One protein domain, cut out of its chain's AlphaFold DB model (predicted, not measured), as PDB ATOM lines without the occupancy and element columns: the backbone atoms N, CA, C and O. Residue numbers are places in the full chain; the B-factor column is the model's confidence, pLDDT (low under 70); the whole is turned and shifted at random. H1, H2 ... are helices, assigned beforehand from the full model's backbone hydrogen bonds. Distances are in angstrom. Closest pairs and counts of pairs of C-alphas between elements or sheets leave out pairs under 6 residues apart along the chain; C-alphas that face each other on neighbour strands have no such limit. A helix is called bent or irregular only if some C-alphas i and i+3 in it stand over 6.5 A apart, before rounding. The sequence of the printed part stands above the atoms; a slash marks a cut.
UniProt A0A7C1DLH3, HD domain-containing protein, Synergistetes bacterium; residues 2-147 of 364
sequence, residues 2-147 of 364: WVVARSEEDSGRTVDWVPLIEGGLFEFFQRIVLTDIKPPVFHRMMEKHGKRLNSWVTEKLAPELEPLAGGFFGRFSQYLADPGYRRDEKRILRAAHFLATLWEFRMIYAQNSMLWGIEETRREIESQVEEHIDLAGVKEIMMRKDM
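AT A GLANCE: This is residues 2 to 147 of the 364 residues of the protein "HD domain-containing protein" of Synergistetes bacterium (UniProt A0A7C1DLH3). Two helical hairpins, H3b with H4 and H5 with H6, sit toward opposite ends of a flat slab, and H2 crosses between them. H1 and H7 pack on each other at one edge, near the start of H5. The 146 printed residues hold seven named helices, H1 to H7, and no named strand; the class is all helix. The whole is compact, with a radius of gyration of the C-alphas of 17.0 A, and spans 48 by 40 by 22 A.

HOW THE PARTS SIT: H3, residues 39 to 65, was assigned as one helix by its hydrogen bonds but is bent, with C-alphas 48 and 51 8.5 A apart; its arms H3a, 39 to 48, and H3b, 51 to 65, stand at 73 degrees, only just about perpendicular. H3b and H4, residues 69 to 81, touch as a hairpin, closest at the C-alphas of Leu 65 and Phe 73, 5.5 A. H2, residues 17 to 33, touches H4 with residues 22 to 26 alone, at a steep tilt of 66 degrees; the closest C-alphas, of Phe 26 and Phe 76, are 6.0 A apart. H2 also touches H5, residues 87 to 112, closest at the C-alphas of Leu 20 and Glu 89, 5.0 A. H5 and H6, residues 118 to 130, form a hairpin at a shallow tilt of 28 degrees, closest at the C-alphas of Phe 98 and Val 129, 5.8 A. H1, residues 2 to 10, touches H7, residues 136 to 144, closest at the C-alphas of Val 4 and Gly 137, 4.3 A. Every O i to N i+4 pair is within hydrogen-bond range in H1, H2, H3a, H6 and H7, against 9 of 11 in H3b, 7 of 9 in H4 and 20 of 22 in H5.

IN THESE COORDINATES: H5 measures 35.5 A, H2 24.6 A and H4 20.4 A. H1 begins at C-alpha 2 (-0.639, 4.622, 27.689), and H7 ends at C-alpha 144 (15.519, 11.325, 27.926).

THE WHOLE: The C-alphas farthest apart, of Ala 69 and Met 114, are 51.3 A apart. The printed part has no cut, no link is long, and no printed residue is under 70 in pLDDT.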
ATOM      1  N   TRP A   2      -0.883   5.389  26.455       97.69
ATOM      2  CA  TRP A   2      -0.639   4.622  27.689       97.69
ATOM      3  C   TRP A   2       0.525   5.154  28.541       97.69
ATOM      4  O   TRP A   2       0.305   5.493  29.695       97.69
ATOM      5  N   VAL A   3       1.714   5.347  27.951       97.56
ATOM      6  CA  VAL A   3       2.894   5.879  28.668       97.56
ATOM      7  C   VAL A   3       2.608   7.240  29.305       97.56
ATOM      8  O   VAL A   3       2.885   7.444  30.479       97.56
ATOM      9  N   VAL A   4       2.011   8.166  28.547       98.00
ATOM     10  CA  VAL A   4       1.697   9.512  29.048       98.00
ATOM     11  C   VAL A   4       0.688   9.434  30.193       98.00
ATOM     12  O   VAL A   4       0.915  10.037  31.231       98.00
ATOM     13  N   ALA A   5      -0.379   8.649  30.034       97.88
ATOM     14  CA  ALA A   5      -1.395   8.457  31.065       97.88
ATOM     15  C   ALA A   5      -0.833   7.827  32.351       97.88
ATOM     16  O   ALA A   5      -1.126   8.323  33.435       97.88
ATOM     17  N   ARG A   6       0.020   6.795  32.252       97.50
ATOM     18  CA  ARG A   6       0.665   6.196  33.435       97.50
ATOM     19  C   ARG A   6       1.603   7.168  34.141       97.50
ATOM     20  O   ARG A   6       1.584   7.234  35.365       97.50
ATOM     21  N   SER A   7       2.366   7.972  33.399       97.38
ATOM     22  CA  SER A   7       3.183   9.033  33.999       97.38
ATOM     23  C   SER A   7       2.335  10.090  34.716       97.38
ATOM     24  O   SER A   7       2.744  10.582  35.767       97.38
ATOM     25  N   GLU A   8       1.160  10.446  34.180       97.44
ATOM     26  CA  GLU A   8       0.241  11.365  34.863       97.44
ATOM     27  C   GLU A   8      -0.275  10.765  36.182       97.44
ATOM     28  O   GLU A   8      -0.275  11.466  37.199       97.44
ATOM     29  N   GLU A   9      -0.635   9.478  36.198       96.56
ATOM     30  CA  GLU A   9      -1.044   8.766  37.419       96.56
ATOM     31  C   GLU A   9       0.066   8.724  38.475       96.56
ATOM     32  O   GLU A   9      -0.182   9.044  39.638       96.56
ATOM     33  N   ASP A  10       1.308   8.432  38.077       95.94
ATOM     34  CA  ASP A  10       2.462   8.472  38.985       95.94
ATOM     35  C   ASP A  10       2.753   9.888  39.515       95.94
ATOM     36  O   ASP A  10       3.281  10.044  40.620       95.94
ATOM     37  N   SER A  11       2.371  10.929  38.767       94.44
ATOM     38  CA  SER A  11       2.440  12.328  39.214       94.44
ATOM     39  C   SER A  11       1.273  12.753  40.122       94.44
ATOM     40  O   SER A  11       1.216  13.905  40.555       94.44
ATOM     41  N   GLY A  12       0.351  11.833  40.431       93.81
ATOM     42  CA  GLY A  12      -0.792  12.053  41.317       93.81
ATOM     43  C   GLY A  12      -2.049  12.586  40.626       93.81
ATOM     44  O   GLY A  12      -2.981  12.999  41.318       93.81
ATOM     45  N   ARG A  13      -2.105  12.599  39.287       94.25
ATOM     46  CA  ARG A  13      -3.321  12.967  38.546       94.25
ATOM     47  C   ARG A  13      -4.185  11.738  38.295       94.25
ATOM     48  O   ARG A  13      -3.683  10.644  38.086       94.25
ATOM     49  N   THR A  14      -5.498  11.916  38.286       93.88
ATOM     50  CA  THR A  14      -6.422  10.842  37.912       93.88
ATOM     51  C   THR A  14      -6.594  10.821  36.398       93.88
ATOM     52  O   THR A  14      -6.803  11.874  35.799       93.88
ATOM     53  N   VAL A  15      -6.539   9.634  35.795       96.56
ATOM     54  CA  VAL A  15      -6.843   9.423  34.374       96.56
ATOM     55  C   VAL A  15      -8.003   8.445  34.259       96.56
ATOM     56  O   VAL A  15      -7.983   7.381  34.878       96.56
ATOM     57  N   ASP A  16      -9.011   8.784  33.457       97.44
ATOM     58  CA  ASP A  16     -10.081   7.845  33.141       97.44
ATOM     59  C   ASP A  16      -9.686   7.020  31.905       97.44
ATOM     60  O   ASP A  16      -9.695   7.491  30.763       97.44
ATOM     61  N   TRP A  17      -9.292   5.767  32.139       98.12
ATOM     62  CA  TRP A  17      -8.762   4.884  31.099       98.12
ATOM     63  C   TRP A  17      -9.779   4.543  30.011       98.12
ATOM     64  O   TRP A  17      -9.396   4.446  28.846       98.12
ATOM     65  N   VAL A  18     -11.058   4.378  30.362       98.19
ATOM     66  CA  VAL A  18     -12.091   4.028  29.377       98.19
ATOM     67  C   VAL A  18     -12.311   5.187  28.394       98.19
ATOM     68  O   VAL A  18     -12.137   4.968  27.201       98.19
ATOM     69  N   PRO A  19     -12.564   6.437  28.826       98.25
ATOM     70  CA  PRO A  19     -12.609   7.592  27.933       98.25
ATOM     71  C   PRO A  19     -11.312   7.862  27.170       98.25
ATOM     72  O   PRO A  19     -11.378   8.394  26.064       98.25
ATOM     73  N   LEU A  20     -10.143   7.516  27.722       98.75
ATOM     74  CA  LEU A  20      -8.880   7.616  26.989       98.75
ATOM     75  C   LEU A  20      -8.849   6.645  25.800       98.75
ATOM     76  O   LEU A  20      -8.489   7.045  24.692       98.75
ATOM     77  N   ILE A  21      -9.241   5.388  26.025       98.75
ATOM     78  CA  ILE A  21      -9.345   4.357  24.984       98.75
ATOM     79  C   ILE A  21     -10.403   4.753  23.955       98.75
ATOM     80  O   ILE A  21     -10.113   4.827  22.761       98.75
ATOM     81  N   GLU A  22     -11.610   5.077  24.422       98.50
ATOM     82  CA  GLU A  22     -12.721   5.500  23.577       98.50
ATOM     83  C   GLU A  22     -12.353   6.723  22.742       98.50
ATOM     84  O   GLU A  22     -12.565   6.712  21.538       98.50
ATOM     85  N   GLY A  23     -11.727   7.741  23.336       98.44
ATOM     86  CA  GLY A  23     -11.256   8.917  22.610       98.44
ATOM     87  C   GLY A  23     -10.279   8.565  21.486       98.44
ATOM     88  O   GLY A  23     -10.408   9.093  20.383       98.44
ATOM     89  N   GLY A  24      -9.354   7.627  21.724       98.25
ATOM     90  CA  GLY A  24      -8.455   7.122  20.686       98.25
ATOM     91  C   GLY A  24      -9.204   6.434  19.538       98.25
ATOM     92  O   GLY A  24      -8.922   6.706  18.369       98.25
ATOM     93  N   LEU A  25     -10.199   5.599  19.857       98.44
ATOM     94  CA  LEU A  25     -11.067   4.946  18.869       98.44
ATOM     95  C   LEU A  25     -11.940   5.961  18.110       98.44
ATOM     96  O   LEU A  25     -12.081   5.876  16.893       98.44
ATOM     97  N   PHE A  26     -12.485   6.965  18.797       98.31
ATOM     98  CA  PHE A  26     -13.315   8.016  18.210       98.31
ATOM     99  C   PHE A  26     -12.532   8.867  17.207       98.31
ATOM    100  O   PHE A  26     -13.006   9.106  16.093       98.31
ATOM    101  N   GLU A  27     -11.322   9.298  17.571       96.38
ATOM    102  CA  GLU A  27     -10.437  10.040  16.670       96.38
ATOM    103  C   GLU A  27      -9.990   9.173  15.483       96.38
ATOM    104  O   GLU A  27      -9.884   9.674  14.361       96.38
ATOM    105  N   PHE A  28      -9.787   7.868  15.692       96.25
ATOM    106  CA  PHE A  28      -9.507   6.919  14.614       96.25
ATOM    107  C   PHE A  28     -10.675   6.809  13.622       96.25
ATOM    108  O   PHE A  28     -10.473   6.983  12.418       96.25
ATOM    109  N   PHE A  29     -11.907   6.617  14.101       96.69
ATOM    110  CA  PHE A  29     -13.096   6.554  13.246       96.69
ATOM    111  C   PHE A  29     -13.335   7.850  12.468       96.69
ATOM    112  O   PHE A  29     -13.615   7.815  11.265       96.69
ATOM    113  N   GLN A  30     -13.164   9.003  13.120       94.62
ATOM    114  CA  GLN A  30     -13.258  10.301  12.455       94.62
ATOM    115  C   GLN A  30     -12.250  10.409  11.302       94.62
ATOM    116  O   GLN A  30     -12.603  10.859  10.209       94.62
ATOM    117  N   ARG A  31     -11.006   9.959  11.517       91.81
ATOM    118  CA  ARG A  31      -9.955   9.969  10.491       91.81
ATOM    119  C   ARG A  31     -10.218   8.988   9.352       91.81
ATOM    120  O   ARG A  31      -9.937   9.347   8.216       91.81
ATOM    121  N   ILE A  32     -10.791   7.809   9.612       92.50
ATOM    122  CA  ILE A  32     -11.202   6.878   8.543       92.50
ATOM    123  C   ILE A  32     -12.213   7.550   7.613       92.50
ATOM    124  O   ILE A  32     -12.104   7.469   6.390       92.50
ATOM    125  N   VAL A  33     -13.205   8.229   8.186       93.38
ATOM    126  CA  VAL A  33     -14.257   8.888   7.406       93.38
ATOM    127  C   VAL A  33     -13.721  10.089   6.619       93.38
ATOM    128  O   VAL A  33     -14.187  10.336   5.505       93.38
ATOM    129  N   LEU A  34     -12.744  10.805   7.180       90.25
ATOM    130  CA  LEU A  34     -12.098  11.990   6.603       90.25
ATOM    131  C   LEU A  34     -10.718  11.683   5.984       90.25
ATOM    132  O   LEU A  34      -9.846  12.554   5.959       90.25
ATOM    133  N   THR A  35     -10.510  10.451   5.510       85.19
ATOM    134  CA  THR A  35      -9.228  10.007   4.943       85.19
ATOM    135  C   THR A  35      -8.874  10.739   3.636       85.19
ATOM    136  O   THR A  35      -9.703  11.440   3.056       85.19
ATOM    137  N   ASP A  36      -7.629  10.586   3.171       80.88
ATOM    138  CA  ASP A  36      -7.073  11.201   1.947       80.88
ATOM    139  C   ASP A  36      -6.986  12.741   1.956       80.88
ATOM    140  O   ASP A  36      -6.836  13.393   0.918       80.88
ATOM    141  N   ILE A  37      -7.005  13.347   3.145       83.25
ATOM    142  CA  ILE A  37      -6.826  14.789   3.338       83.25
ATOM    143  C   ILE A  37      -5.443  15.054   3.938       83.25
ATOM    144  O   ILE A  37      -5.091  14.532   4.995       83.25
ATOM    145  N   LYS A  38      -4.648  15.920   3.296       80.50
ATOM    146  CA  LYS A  38      -3.363  16.363   3.865       80.50
ATOM    147  C   LYS A  38      -3.584  17.050   5.224       80.50
ATOM    148  O   LYS A  38      -4.498  17.874   5.309       80.50
ATOM    149  N   PRO A  39      -2.720  16.841   6.239       79.56
ATOM    150  CA  PRO A  39      -2.934  17.388   7.583       79.56
ATOM    151  C   PRO A  39      -3.231  18.901   7.634       79.56
ATOM    152  O   PRO A  39      -4.218  19.279   8.266       79.56
ATOM    153  N   PRO A  40      -2.522  19.789   6.899       79.88
ATOM    154  CA  PRO A  40      -2.830  21.224   6.928       79.88
ATOM    155  C   PRO A  40      -4.227  21.564   6.387       79.88
ATOM    156  O   PRO A  40      -4.883  22.497   6.849       79.88
ATOM    157  N   VAL A  41      -4.700  20.796   5.399       85.75
ATOM    158  CA  VAL A  41      -6.045  20.955   4.835       85.75
ATOM    159  C   VAL A  41      -7.081  20.465   5.839       85.75
ATOM    160  O   VAL A  41      -8.065  21.162   6.073       85.75
ATOM    161  N   PHE A  42      -6.824  19.325   6.482       86.44
ATOM    162  CA  PHE A  42      -7.676  18.781   7.534       86.44
ATOM    163  C   PHE A  42      -7.848  19.777   8.688       86.44
ATOM    164  O   PHE A  42      -8.979  20.115   9.037       86.44
ATOM    165  N   HIS A  43      -6.754  20.327   9.224       84.06
ATOM    166  CA  HIS A  43      -6.813  21.302  10.318       84.06
ATOM    167  C   HIS A  43      -7.611  22.553   9.933       84.06
ATOM    168  O   HIS A  43      -8.499  22.969  10.677       84.06
ATOM    169  N   ARG A  44      -7.387  23.096   8.730       86.50
ATOM    170  CA  ARG A  44      -8.143  24.250   8.218       86.50
ATOM    171  C   ARG A  44      -9.631  23.942   8.007       86.50
ATOM    172  O   ARG A  44     -10.483  24.801   8.233       86.50
ATOM    173  N   MET A  45      -9.958  22.735   7.549       88.25
ATOM    174  CA  MET A  45     -11.341  22.277   7.399       88.25
ATOM    175  C   MET A  45     -12.035  22.150   8.756       88.25
ATOM    176  O   MET A  45     -13.164  22.615   8.903       88.25
ATOM    177  N   MET A  46     -11.351  21.587   9.751       89.25
ATOM    178  CA  MET A  46     -11.862  21.464  11.115       89.25
ATOM    179  C   MET A  46     -12.056  22.826  11.787       89.25
ATOM    180  O   MET A  46     -13.072  23.041  12.443       89.25
ATOM    181  N   GLU A  47     -11.149  23.776  11.565       89.06
ATOM    182  CA  GLU A  47     -11.272  25.142  12.083       89.06
ATOM    183  C   GLU A  47     -12.511  25.864  11.523       89.06
ATOM    184  O   GLU A  47     -13.276  26.472  12.270       89.06
ATOM    185  N   LYS A  48     -12.754  25.769  10.207       90.25
ATOM    186  CA  LYS A  48     -13.857  26.493   9.544       90.25
ATOM    187  C   LYS A  48     -15.202  25.771   9.588       90.25
ATOM    188  O   LYS A  48     -16.251  26.413   9.635       90.25
ATOM    189  N   HIS A  49     -15.189  24.444   9.513       91.06
ATOM    190  CA  HIS A  49     -16.377  23.615   9.300       91.06
ATOM    191  C   HIS A  49     -16.476  22.430  10.269       91.06
ATOM    192  O   HIS A  49     -17.325  21.562  10.063       91.06
ATOM    193  N   GLY A  50     -15.681  22.404  11.345       90.19
ATOM    194  CA  GLY A  50     -15.574  21.264  12.260       90.19
ATOM    195  C   GLY A  50     -16.910  20.748  12.782       90.19
ATOM    196  O   GLY A  50     -17.151  19.552  12.720       90.19
ATOM    197  N   LYS A  51     -17.834  21.631  13.191       92.06
ATOM    198  CA  LYS A  51     -19.173  21.207  13.649       92.06
ATOM    199  C   LYS A  51     -19.935  20.419  12.581       92.06
ATOM    200  O   LYS A  51     -20.454  19.351  12.867       92.06
ATOM    201  N   ARG A  52     -19.972  20.930  11.345       93.38
ATOM    202  CA  ARG A  52     -20.685  20.287  10.232       93.38
ATOM    203  C   ARG A  52     -20.012  18.980   9.814       93.38
ATOM    204  O   ARG A  52     -20.708  18.016   9.520       93.38
ATOM    205  N   LEU A  53     -18.679  18.957   9.790       93.56
ATOM    206  CA  LEU A  53     -17.909  17.748   9.491       93.56
ATOM    207  C   LEU A  53     -18.144  16.673  10.552       93.56
ATOM    208  O   LEU A  53     -18.400  15.530  10.200       93.56
ATOM    209  N   ASN A  54     -18.133  17.051  11.829       94.94
ATOM    210  CA  ASN A  54     -18.383  16.139  12.938       94.94
ATOM    211  C   ASN A  54     -19.798  15.566  12.899       94.94
ATOM    212  O   ASN A  54     -19.941  14.356  13.010       94.94
ATOM    213  N   SER A  55     -20.822  16.390  12.652       95.44
ATOM    214  CA  SER A  55     -22.191  15.889  12.462       95.44
ATOM    215  C   SER A  55     -22.279  14.893  11.305       95.44
ATOM    216  O   SER A  55     -22.855  13.824  11.467       95.44
ATOM    217  N   TRP A  56     -21.642  15.193  10.170       95.75
ATOM    218  CA  TRP A  56     -21.621  14.280   9.027       95.75
ATOM    219  C   TRP A  56     -20.893  12.960   9.327       95.75
ATOM    220  O   TRP A  56     -21.362  11.897   8.931       95.75
ATOM    221  N   VAL A  57     -19.765  13.009  10.047       96.50
ATOM    222  CA  VAL A  57     -19.044  11.810  10.508       96.50
ATOM    223  C   VAL A  57     -19.942  10.959  11.406       96.50
ATOM    224  O   VAL A  57     -20.031   9.749  11.199       96.50
ATOM    225  N   THR A  58     -20.622  11.584  12.370       96.88
ATOM    226  CA  THR A  58     -21.553  10.907  13.278       96.88
ATOM    227  C   THR A  58     -22.696  10.242  12.515       96.88
ATOM    228  O   THR A  58     -22.935   9.058  12.719       96.88
ATOM    229  N   GLU A  59     -23.345  10.953  11.591       96.88
ATOM    230  CA  GLU A  59     -24.428  10.408  10.758       96.88
ATOM    231  C   GLU A  59     -23.958   9.230   9.895       96.88
ATOM    232  O   GLU A  59     -24.652   8.222   9.785       96.88
ATOM    233  N   LYS A  60     -22.763   9.331   9.300       96.94
ATOM    234  CA  LYS A  60     -22.214   8.280   8.433       96.94
ATOM    235  C   LYS A  60     -21.907   6.989   9.195       96.94
ATOM    236  O   LYS A  60     -22.039   5.914   8.619       96.94
ATOM    237  N   LEU A  61     -21.466   7.096  10.447       96.94
ATOM    238  CA  LEU A  61     -21.078   5.949  11.276       96.94
ATOM    239  C   LEU A  61     -22.204   5.432  12.178       96.94
ATOM    240  O   LEU A  61     -22.045   4.369  12.770       96.94
ATOM    241  N   ALA A  62     -23.329   6.145  12.267       97.06
ATOM    242  CA  ALA A  62     -24.475   5.741  13.077       97.06
ATOM    243  C   ALA A  62     -24.937   4.296  12.802       97.06
ATOM    244  O   ALA A  62     -25.041   3.546  13.768       97.06
ATOM    245  N   PRO A  63     -25.106   3.839  11.541       96.75
ATOM    246  CA  PRO A  63     -25.610   2.486  11.279       96.75
ATOM    247  C   PRO A  63     -24.725   1.367  11.842       96.75
ATOM    248  O   PRO A  63     -25.240   0.317  12.209       96.75
ATOM    249  N   GLU A  64     -23.412   1.598  11.915       94.19
ATOM    250  CA  GLU A  64     -22.435   0.603  12.369       94.19
ATOM    251  C   GLU A  64     -22.169   0.688  13.879       94.19
ATOM    252  O   GLU A  64     -21.826  -0.310  14.504       94.19
ATOM    253  N   LEU A  65     -22.307   1.877  14.482       95.25
ATOM    254  CA  LEU A  65     -21.951   2.114  15.886       95.25
ATOM    255  C   LEU A  65     -23.154   2.172  16.837       95.25
ATOM    256  O   LEU A  65     -22.978   1.908  18.023       95.25
ATOM    257  N   GLU A  66     -24.353   2.532  16.366       95.50
ATOM    258  CA  GLU A  66     -25.576   2.539  17.188       95.50
ATOM    259  C   GLU A  66     -25.945   1.166  17.765       95.50
ATOM    260  O   GLU A  66     -26.391   1.137  18.914       95.50
ATOM    261  N   PRO A  67     -25.765   0.042  17.038       94.56
ATOM    262  CA  PRO A  67     -26.063  -1.279  17.585       94.56
ATOM    263  C   PRO A  67     -25.147  -1.702  18.739       94.56
ATOM    264  O   PRO A  67     -25.540  -2.582  19.500       94.56
ATOM    265  N   LEU A  68     -23.958  -1.095  18.873       93.25
ATOM    266  CA  LEU A  68     -23.003  -1.453  19.920       93.25
ATOM    267  C   LEU A  68     -23.546  -1.126  21.316       93.25
ATOM    268  O   LEU A  68     -24.094  -0.047  21.579       93.25
ATOM    269  N   ALA A  69     -23.320  -2.050  22.240       91.94
ATOM    270  CA  ALA A  69     -23.753  -1.970  23.618       91.94
ATOM    271  C   ALA A  69     -23.076  -0.832  24.402       91.94
ATOM    272  O   ALA A  69     -22.209  -0.079  23.948       91.94
ATOM    273  N   GLY A  70     -23.530  -0.666  25.646       88.94
ATOM    274  CA  GLY A  70     -22.898   0.230  26.609       88.94
ATOM    275  C   GLY A  70     -23.014   1.718  26.281       88.94
ATOM    276  O   GLY A  70     -22.364   2.513  26.950       88.94
ATOM    277  N   GLY A  71     -23.810   2.135  25.289       94.81
ATOM    278  CA  GLY A  71     -24.000   3.546  24.927       94.81
ATOM    279  C   GLY A  71     -22.800   4.184  24.216       94.81
ATOM    280  O   GLY A  71     -22.619   5.404  24.302       94.81
ATOM    281  N   PHE A  72     -21.978   3.374  23.537       97.38
ATOM    282  CA  PHE A  72     -20.766   3.810  22.834       97.38
ATOM    283  C   PHE A  72     -21.033   4.949  21.844       97.38
ATOM    284  O   PHE A  72     -20.383   5.993  21.907       97.38
ATOM    285  N   PHE A  73     -22.048   4.801  20.986       97.94
ATOM    286  CA  PHE A  73     -22.386   5.810  19.980       97.94
ATOM    287  C   PHE A  73     -22.795   7.164  20.582       97.94
ATOM    288  O   PHE A  73     -22.451   8.222  20.047       97.94
ATOM    289  N   GLY A  74     -23.479   7.155  21.729       97.81
ATOM    290  CA  GLY A  74     -23.827   8.381  22.449       97.81
ATOM    291  C   GLY A  74     -22.581   9.138  22.916       97.81
ATOM    292  O   GLY A  74     -22.472  10.348  22.705       97.81
ATOM    293  N   ARG A  75     -21.599   8.417  23.476       97.88
ATOM    294  CA  ARG A  75     -20.305   8.997  23.874       97.88
ATOM    295  C   ARG A  75     -19.478   9.452  22.677       97.88
ATOM    296  O   ARG A  75     -18.907  10.536  22.740       97.88
ATOM    297  N   PHE A  76     -19.478   8.698  21.578       98.31
ATOM    298  CA  PHE A  76     -18.840   9.095  20.319       98.31
ATOM    299  C   PHE A  76     -19.399  10.427  19.798       98.31
ATOM    300  O   PHE A  76     -18.654  11.373  19.530       98.31
ATOM    301  N   SER A  77     -20.728  10.525  19.726       97.69
ATOM    302  CA  SER A  77     -21.438  11.728  19.285       97.69
ATOM    303  C   SER A  77     -21.118  12.925  20.180       97.69
ATOM    304  O   SER A  77     -20.801  14.009  19.687       97.69
ATOM    305  N   GLN A  78     -21.132  12.726  21.502       97.56
ATOM    306  CA  GLN A  78     -20.784  13.768  22.466       97.56
ATOM    307  C   GLN A  78     -19.317  14.202  22.341       97.56
ATOM    308  O   GLN A  78     -19.028  15.399  22.357       97.56
ATOM    309  N   TYR A  79     -18.395  13.254  22.162       98.00
ATOM    310  CA  TYR A  79     -16.968  13.521  22.021       98.00
ATOM    311  C   TYR A  79     -16.659  14.410  20.814       98.00
ATOM    312  O   TYR A  79     -15.842  15.331  20.931       98.00
ATOM    313  N   LEU A  80     -17.322  14.174  19.677       96.06
ATOM    314  CA  LEU A  80     -17.167  14.995  18.476       96.06
ATOM    315  C   LEU A  80     -17.916  16.335  18.563       96.06
ATOM    316  O   LEU A  80     -17.456  17.331  17.995       96.06
ATOM    317  N   ALA A  81     -19.055  16.391  19.254       95.31
ATOM    318  CA  ALA A  81     -19.866  17.603  19.355       95.31
ATOM    319  C   ALA A  81     -19.308  18.632  20.354       95.31
ATOM    320  O   ALA A  81     -19.380  19.836  20.090       95.31
ATOM    321  N   ASP A  82     -18.757  18.175  21.482       95.06
ATOM    322  CA  ASP A  82     -18.312  19.025  22.586       95.06
ATOM    323  C   ASP A  82     -16.778  18.997  22.761       95.06
ATOM    324  O   ASP A  82     -16.209  18.008  23.241       95.06
ATOM    325  N   PRO A  83     -16.068  20.098  22.437       90.56
ATOM    326  CA  PRO A  83     -14.634  20.227  22.691       90.56
ATOM    327  C   PRO A  83     -14.232  20.066  24.165       90.56
ATOM    328  O   PRO A  83     -13.101  19.662  24.427       90.56
ATOM    329  N   GLY A  84     -15.125  20.373  25.114       94.75
ATOM    330  CA  GLY A  84     -14.888  20.265  26.558       94.75
ATOM    331  C   GLY A  84     -15.091  18.861  27.134       94.75
ATOM    332  O   GLY A  84     -14.615  18.582  28.235       94.75
ATOM    333  N   TYR A  85     -15.746  17.961  26.398       96.12
ATOM    334  CA  TYR A  85     -15.970  16.587  26.837       96.12
ATOM    335  C   TYR A  85     -14.645  15.830  26.989       96.12
ATOM    336  O   TYR A  85     -13.883  15.746  26.025       96.12
ATOM    337  N   ARG A  86     -14.393  15.265  28.184       96.12
ATOM    338  CA  ARG A  86     -13.188  14.466  28.508       96.12
ATOM    339  C   ARG A  86     -11.888  15.190  28.131       96.12
ATOM    340  O   ARG A  86     -11.017  14.656  27.447       96.12
ATOM    341  N   ARG A  87     -11.810  16.470  28.517       96.12
ATOM    342  CA  ARG A  87     -10.733  17.399  28.137       96.12
ATOM    343  C   ARG A  87      -9.338  16.866  28.472       96.12
ATOM    344  O   ARG A  87      -8.428  17.052  27.668       96.12
ATOM    345  N   ASP A  88      -9.179  16.227  29.626       95.81
ATOM    346  CA  ASP A  88      -7.881  15.730  30.087       95.81
ATOM    347  C   ASP A  88      -7.424  14.532  29.245       95.81
ATOM    348  O   ASP A  88      -6.306  14.533  28.726       95.81
ATOM    349  N   GLU A  89      -8.315  13.579  28.963       97.81
ATOM    350  CA  GLU A  89      -8.019  12.461  28.063       97.81
ATOM    351  C   GLU A  89      -7.755  12.933  26.626       97.81
ATOM    352  O   GLU A  89      -6.790  12.495  26.000       97.81
ATOM    353  N   LYS A  90      -8.535  13.900  26.114       97.56
ATOM    354  CA  LYS A  90      -8.273  14.550  24.814       97.56
ATOM    355  C   LYS A  90      -6.882  15.172  24.757       97.56
ATOM    356  O   LYS A  90      -6.217  15.127  23.722       97.56
ATOM    357  N   ARG A  91      -6.431  15.764  25.860       97.31
ATOM    358  CA  ARG A  91      -5.107  16.374  25.961       97.31
ATOM    359  C   ARG A  91      -3.995  15.327  25.935       97.31
ATOM    360  O   ARG A  91      -3.017  15.512  25.213       97.31
ATOM    361  N   ILE A  92      -4.161  14.220  26.662       98.38
ATOM    362  CA  ILE A  92      -3.230  13.081  26.633       98.38
ATOM    363  C   ILE A  92      -3.154  12.477  25.222       98.38
ATOM    364  O   ILE A  92      -2.059  12.194  24.731       98.38
ATOM    365  N   LEU A  93      -4.296  12.304  24.548       98.31
ATOM    366  CA  LEU A  93      -4.358  11.791  23.175       98.31
ATOM    367  C   LEU A  93      -3.666  12.729  22.189       98.31
ATOM    368  O   LEU A  93      -2.821  12.284  21.415       98.31
ATOM    369  N   ARG A  94      -3.941  14.036  22.267       96.88
ATOM    370  CA  ARG A  94      -3.278  15.046  21.435       96.88
ATOM    371  C   ARG A  94      -1.759  15.008  21.599       96.88
ATOM    372  O   ARG A  94      -1.045  14.956  20.599       96.88
ATOM    373  N   ALA A  95      -1.274  14.959  22.838       97.75
ATOM    374  CA  ALA A  95       0.149  14.818  23.118       97.75
ATOM    375  C   ALA A  95       0.725  13.527  22.514       97.75
ATOM    376  O   ALA A  95       1.779  13.552  21.881       97.75
ATOM    377  N   ALA A  96       0.018  12.401  22.654       97.69
ATOM    378  CA  ALA A  96       0.439  11.128  22.080       97.69
ATOM    379  C   ALA A  96       0.517  11.159  20.542       97.69
ATOM    380  O   ALA A  96       1.478  10.630  19.986       97.69
ATOM    381  N   HIS A  97      -0.438  11.804  19.861       95.56
ATOM    382  CA  HIS A  97      -0.416  11.966  18.400       95.56
ATOM    383  C   HIS A  97       0.794  12.763  17.927       95.56
ATOM    384  O   HIS A  97       1.455  12.366  16.967       95.56
ATOM    385  N   PHE A  98       1.115  13.872  18.598       95.50
ATOM    386  CA  PHE A  98       2.271  14.687  18.228       95.50
ATOM    387  C   PHE A  98       3.601  14.030  18.591       95.50
ATOM    388  O   PHE A  98       4.549  14.145  17.820       95.50
ATOM    389  N   LEU A  99       3.673  13.273  19.691       96.31
ATOM    390  CA  LEU A  99       4.842  12.447  19.997       96.31
ATOM    391  C   LEU A  99       5.084  11.386  18.914       96.31
ATOM    392  O   LEU A  99       6.216  11.242  18.457       96.31
ATOM    393  N   ALA A 100       4.033  10.692  18.464       95.06
ATOM    394  CA  ALA A 100       4.135   9.731  17.364       95.06
ATOM    395  C   ALA A 100       4.566  10.416  16.052       95.06
ATOM    396  O   ALA A 100       5.480   9.945  15.382       95.06
ATOM    397  N   THR A 101       3.981  11.578  15.744       94.06
ATOM    398  CA  THR A 101       4.342  12.393  14.568       94.06
ATOM    399  C   THR A 101       5.808  12.824  14.613       94.06
ATOM    400  O   THR A 101       6.519  12.713  13.618       94.06
ATOM    401  N   LEU A 102       6.289  13.296  15.768       94.56
ATOM    402  CA  LEU A 102       7.681  13.697  15.962       94.56
ATOM    403  C   LEU A 102       8.635  12.511  15.813       94.56
ATOM    404  O   LEU A 102       9.701  12.660  15.213       94.56
ATOM    405  N   TRP A 103       8.267  11.347  16.351       93.81
ATOM    406  CA  TRP A 103       9.055  10.127  16.214       93.81
ATOM    407  C   TRP A 103       9.194   9.718  14.740       93.81
ATOM    408  O   TRP A 103      10.320   9.606  14.256       93.81
ATOM    409  N   GLU A 104       8.088   9.626  13.992       93.25
ATOM    410  CA  GLU A 104       8.123   9.298  12.556       93.25
ATOM    411  C   GLU A 104       8.896  10.350  11.748       93.25
ATOM    412  O   GLU A 104       9.731  10.011  10.905       93.25
ATOM    413  N   PHE A 105       8.670  11.638  12.031       93.62
ATOM    414  CA  PHE A 105       9.355  12.737  11.355       93.62
ATOM    415  C   PHE A 105      10.874  12.642  11.513       93.62
ATOM    416  O   PHE A 105      11.608  12.790  10.536       93.62
ATOM    417  N   ARG A 106      11.367  12.339  12.721       91.62
ATOM    418  CA  ARG A 106      12.807  12.187  12.980       91.62
ATOM    419  C   ARG A 106      13.443  11.069  12.166       91.62
ATOM    420  O   ARG A 106      14.582  11.231  11.732       91.62
ATOM    421  N   MET A 107      12.724   9.972  11.933       90.38
ATOM    422  CA  MET A 107      13.243   8.846  11.152       90.38
ATOM    423  C   MET A 107      13.518   9.212   9.694       90.38
ATOM    424  O   MET A 107      14.462   8.691   9.103       90.38
ATOM    425  N   ILE A 108      12.700  10.100   9.123       92.31
ATOM    426  CA  ILE A 108      12.809  10.521   7.721       92.31
ATOM    427  C   ILE A 108      13.535  11.862   7.550       92.31
ATOM    428  O   ILE A 108      13.904  12.221   6.433       92.31
ATOM    429  N   TYR A 109      13.740  12.628   8.625       93.56
ATOM    430  CA  TYR A 109      14.276  13.989   8.554       93.56
ATOM    431  C   TYR A 109      15.667  14.044   7.911       93.56
ATOM    432  O   TYR A 109      15.905  14.877   7.037       93.56
ATOM    433  N   ALA A 110      16.570  13.127   8.275       89.25
ATOM    434  CA  ALA A 110      17.947  13.134   7.777       89.25
ATOM    435  C   ALA A 110      18.012  13.052   6.239       89.25
ATOM    436  O   ALA A 110      18.733  13.823   5.604       89.25
ATOM    437  N   GLN A 111      17.203  12.175   5.637       91.50
ATOM    438  CA  GLN A 111      17.132  11.960   4.189       91.50
ATOM    439  C   GLN A 111      16.385  13.083   3.452       91.50
ATOM    440  O   GLN A 111      16.502  13.199   2.235       91.50
ATOM    441  N   ASN A 112      15.626  13.908   4.176       91.56
ATOM    442  CA  ASN A 112      14.756  14.944   3.619       91.56
ATOM    443  C   ASN A 112      15.182  16.372   4.010       91.56
ATOM    444  O   ASN A 112      14.482  17.332   3.701       91.56
ATOM    445  N   SER A 113      16.350  16.531   4.640       89.31
ATOM    446  CA  SER A 113      16.865  17.806   5.167       89.31
ATOM    447  C   SER A 113      17.084  18.900   4.110       89.31
ATOM    448  O   SER A 113      17.120  20.080   4.447       89.31
ATOM    449  N   MET A 114      17.192  18.538   2.827       91.81
ATOM    450  CA  MET A 114      17.313  19.493   1.715       91.81
ATOM    451  C   MET A 114      15.964  19.908   1.105       91.81
ATOM    452  O   MET A 114      15.935  20.770   0.225       91.81
ATOM    453  N   LEU A 115      14.847  19.296   1.520       91.50
ATOM    454  CA  LEU A 115      13.533  19.655   0.996       91.50
ATOM    455  C   LEU A 115      13.126  21.052   1.468       91.50
ATOM    456  O   LEU A 115      13.267  21.421   2.634       91.50
ATOM    457  N   TRP A 116      12.566  21.833   0.549       91.69
ATOM    458  CA  TRP A 116      12.020  23.144   0.875       91.69
ATOM    459  C   TRP A 116      10.890  23.019   1.914       91.69
ATOM    460  O   TRP A 116      10.008  22.175   1.773       91.69
ATOM    461  N   GLY A 117      10.923  23.856   2.956       89.44
ATOM    462  CA  GLY A 117       9.916  23.861   4.027       89.44
ATOM    463  C   GLY A 117      10.094  22.788   5.115       89.44
ATOM    464  O   GLY A 117       9.292  22.738   6.050       89.44
ATOM    465  N   ILE A 118      11.144  21.955   5.058       92.56
ATOM    466  CA  ILE A 118      11.358  20.902   6.070       92.56
ATOM    467  C   ILE A 118      11.625  21.475   7.470       92.56
ATOM    468  O   ILE A 118      11.119  20.952   8.458       92.56
ATOM    469  N   GLU A 119      12.349  22.596   7.560       94.12
ATOM    470  CA  GLU A 119      12.623  23.274   8.835       94.12
ATOM    471  C   GLU A 119      11.383  23.939   9.436       94.12
ATOM    472  O   GLU A 119      11.262  24.016  10.655       94.12
ATOM    473  N   GLU A 120      10.463  24.423   8.600       93.19
ATOM    474  CA  GLU A 120       9.181  24.962   9.068       93.19
ATOM    475  C   GLU A 120       8.325  23.834   9.643       93.19
ATOM    476  O   GLU A 120       7.911  23.917  10.796       93.19
ATOM    477  N   THR A 121       8.191  22.734   8.894       91.56
ATOM    478  CA  THR A 121       7.514  21.512   9.356       91.56
ATOM    479  C   THR A 121       8.110  21.004  10.674       91.56
ATOM    480  O   THR A 121       7.374  20.669  11.599       91.56
ATOM    481  N   ARG A 122       9.447  20.983  10.797       93.69
ATOM    482  CA  ARG A 122      10.135  20.569  12.028       93.69
ATOM    483  C   ARG A 122       9.738  21.442  13.216       93.69
ATOM    484  O   ARG A 122       9.359  20.904  14.251       93.69
ATOM    485  N   ARG A 123       9.806  22.770  13.062       94.19
ATOM    486  CA  ARG A 123       9.441  23.723  14.124       94.19
ATOM    487  C   ARG A 123       7.970  23.618  14.506       94.19
ATOM    488  O   ARG A 123       7.659  23.720  15.685       94.19
ATOM    489  N   GLU A 124       7.077  23.405  13.539       92.88
ATOM    490  CA  GLU A 124       5.647  23.216  13.801       92.88
ATOM    491  C   GLU A 124       5.407  21.968  14.662       92.88
ATOM    492  O   GLU A 124       4.770  22.057  15.710       92.88
ATOM    493  N   ILE A 125       5.983  20.823  14.277       92.94
ATOM    494  CA  ILE A 125       5.853  19.571  15.037       92.94
ATOM    495  C   ILE A 125       6.472  19.709  16.437       92.94
ATOM    496  O   ILE A 125       5.851  19.307  17.420       92.94
ATOM    497  N   GLU A 126       7.677  20.281  16.546       94.25
ATOM    498  CA  GLU A 126       8.345  20.514  17.835       94.25
ATOM    499  C   GLU A 126       7.502  21.427  18.742       94.25
ATOM    500  O   GLU A 126       7.259  21.071  19.895       94.25
ATOM    501  N   SER A 127       6.953  22.524  18.207       95.00
ATOM    502  CA  SER A 127       6.071  23.438  18.944       95.00
ATOM    503  C   SER A 127       4.810  22.742  19.461       95.00
ATOM    504  O   SER A 127       4.398  22.991  20.592       95.00
ATOM    505  N   GLN A 128       4.194  21.858  18.671       94.56
ATOM    506  CA  GLN A 128       3.007  21.114  19.110       94.56
ATOM    507  C   GLN A 128       3.319  20.136  20.253       94.56
ATOM    508  O   GLN A 128       2.485  19.923  21.133       94.56
ATOM    509  N   VAL A 129       4.523  19.558  20.289       95.06
ATOM    510  CA  VAL A 129       4.965  18.735  21.428       95.06
ATOM    511  C   VAL A 129       5.261  19.605  22.654       95.06
ATOM    512  O   VAL A 129       4.872  19.241  23.764       95.06
ATOM    513  N   GLU A 130       5.887  20.770  22.469       94.62
ATOM    514  CA  GLU A 130       6.189  21.720  23.549       94.62
ATOM    515  C   GLU A 130       4.932  22.249  24.259       94.62
ATOM    516  O   GLU A 130       4.952  22.402  25.480       94.62
ATOM    517  N   GLU A 131       3.811  22.426  23.550       96.00
ATOM    518  CA  GLU A 131       2.506  22.784  24.144       96.00
ATOM    519  C   GLU A 131       2.012  21.791  25.216       96.00
ATOM    520  O   GLU A 131       1.127  22.113  26.014       96.00
ATOM    521  N   HIS A 132       2.572  20.580  25.237       96.94
ATOM    522  CA  HIS A 132       2.186  19.494  26.134       96.94
ATOM    523  C   HIS A 132       3.306  19.110  27.114       96.94
ATOM    524  O   HIS A 132       3.199  18.083  27.784       96.94
ATOM    525  N   ILE A 133       4.379  19.906  27.221       95.56
ATOM    526  CA  ILE A 133       5.564  19.593  28.044       95.56
ATOM    527  C   ILE A 133       5.287  19.565  29.555       95.56
ATOM    528  O   ILE A 133       6.104  19.084  30.334       95.56
ATOM    529  N   ASP A 134       4.152  20.098  29.999       95.25
ATOM    530  CA  ASP A 134       3.708  20.041  31.392       95.25
ATOM    531  C   ASP A 134       3.036  18.707  31.763       95.25
ATOM    532  O   ASP A 134       2.823  18.454  32.952       95.25
ATOM    533  N   LEU A 135       2.727  17.850  30.780       97.50
ATOM    534  CA  LEU A 135       2.421  16.444  31.033       97.50
ATOM    535  C   LEU A 135       3.726  15.733  31.415       97.50
ATOM    536  O   LEU A 135       4.710  15.766  30.669       97.50
ATOM    537  N   ALA A 136       3.734  15.071  32.568       96.25
ATOM    538  CA  ALA A 136       4.867  14.354  33.136       96.25
ATOM    539  C   ALA A 136       5.481  13.373  32.130       96.25
ATOM    540  O   ALA A 136       6.697  13.376  31.938       96.25
ATOM    541  N   GLY A 137       4.646  12.605  31.422       95.56
ATOM    542  CA  GLY A 137       5.127  11.648  30.425       95.56
ATOM    543  C   GLY A 137       5.804  12.319  29.229       95.56
ATOM    544  O   GLY A 137       6.880  11.897  28.812       95.56
ATOM    545  N   VAL A 138       5.227  13.407  28.703       97.00
ATOM    546  CA  VAL A 138       5.821  14.165  27.584       97.00
ATOM    547  C   VAL A 138       7.161  14.759  28.007       97.00
ATOM    548  O   VAL A 138       8.151  14.626  27.285       97.00
ATOM    549  N   LYS A 139       7.208  15.366  29.198       95.56
ATOM    550  CA  LYS A 139       8.429  15.921  29.782       95.56
ATOM    551  C   LYS A 139       9.532  14.878  29.886       95.56
ATOM    552  O   LYS A 139      10.655  15.137  29.460       95.56
ATOM    553  N   GLU A 140       9.219  13.711  30.439       93.69
ATOM    554  CA  GLU A 140      10.194  12.640  30.627       93.69
ATOM    555  C   GLU A 140      10.732  12.120  29.289       93.69
ATOM    556  O   GLU A 140      11.949  12.058  29.099       93.69
ATOM    557  N   ILE A 141       9.846  11.817  28.335       95.00
ATOM    558  CA  ILE A 141      10.223  11.332  26.998       95.00
ATOM    559  C   ILE A 141      11.134  12.349  26.296       95.00
ATOM    560  O   ILE A 141      12.170  11.987  25.732       95.00
ATOM    561  N   MET A 142      10.772  13.632  26.349       93.88
ATOM    562  CA  MET A 142      11.528  14.698  25.694       93.88
ATOM    563  C   MET A 142      12.859  15.009  26.376       93.88
ATOM    564  O   MET A 142      13.783  15.436  25.688       93.88
ATOM    565  N   MET A 143      12.982  14.781  27.686       91.81
ATOM    566  CA  MET A 143      14.244  14.935  28.411       91.81
ATOM    567  C   MET A 143      15.206  13.775  28.125       91.81
ATOM    568  O   MET A 143      16.395  13.998  27.918       91.81
ATOM    569  N   ARG A 144      14.695  12.536  28.081       88.81
ATOM    570  CA  ARG A 144      15.519  11.325  27.926       88.81
ATOM    571  C   ARG A 144      15.969  11.040  26.490       88.81
ATOM    572  O   ARG A 144      16.907  10.270  26.307       88.81
ATOM    573  N   LYS A 145      15.355  11.658  25.473       83.81
ATOM    574  CA  LYS A 145      15.647  11.390  24.045       83.81
ATOM    575  C   LYS A 145      17.138  11.500  23.666       83.81
ATOM    576  O   LYS A 145      17.602  10.725  22.829       83.81
ATOM    577  N   ASP A 146      17.865  12.427  24.295       83.25
ATOM    578  CA  ASP A 146      19.275  12.742  24.003       83.25
ATOM    579  C   ASP A 146      20.232  12.195  25.085       83.25
ATOM    580  O   ASP A 146      21.435  12.452  25.053       83.25
ATOM    581  N   MET A 147      19.710  11.443  26.059       87.00
ATOM    582  CA  MET A 147      20.492  10.838  27.138       87.00
ATOM    583  C   MET A 147      21.010   9.448  26.743       87.00
ATOM    584  O   MET A 147      20.464   8.785  25.862       87.00
TER     585      MET A 147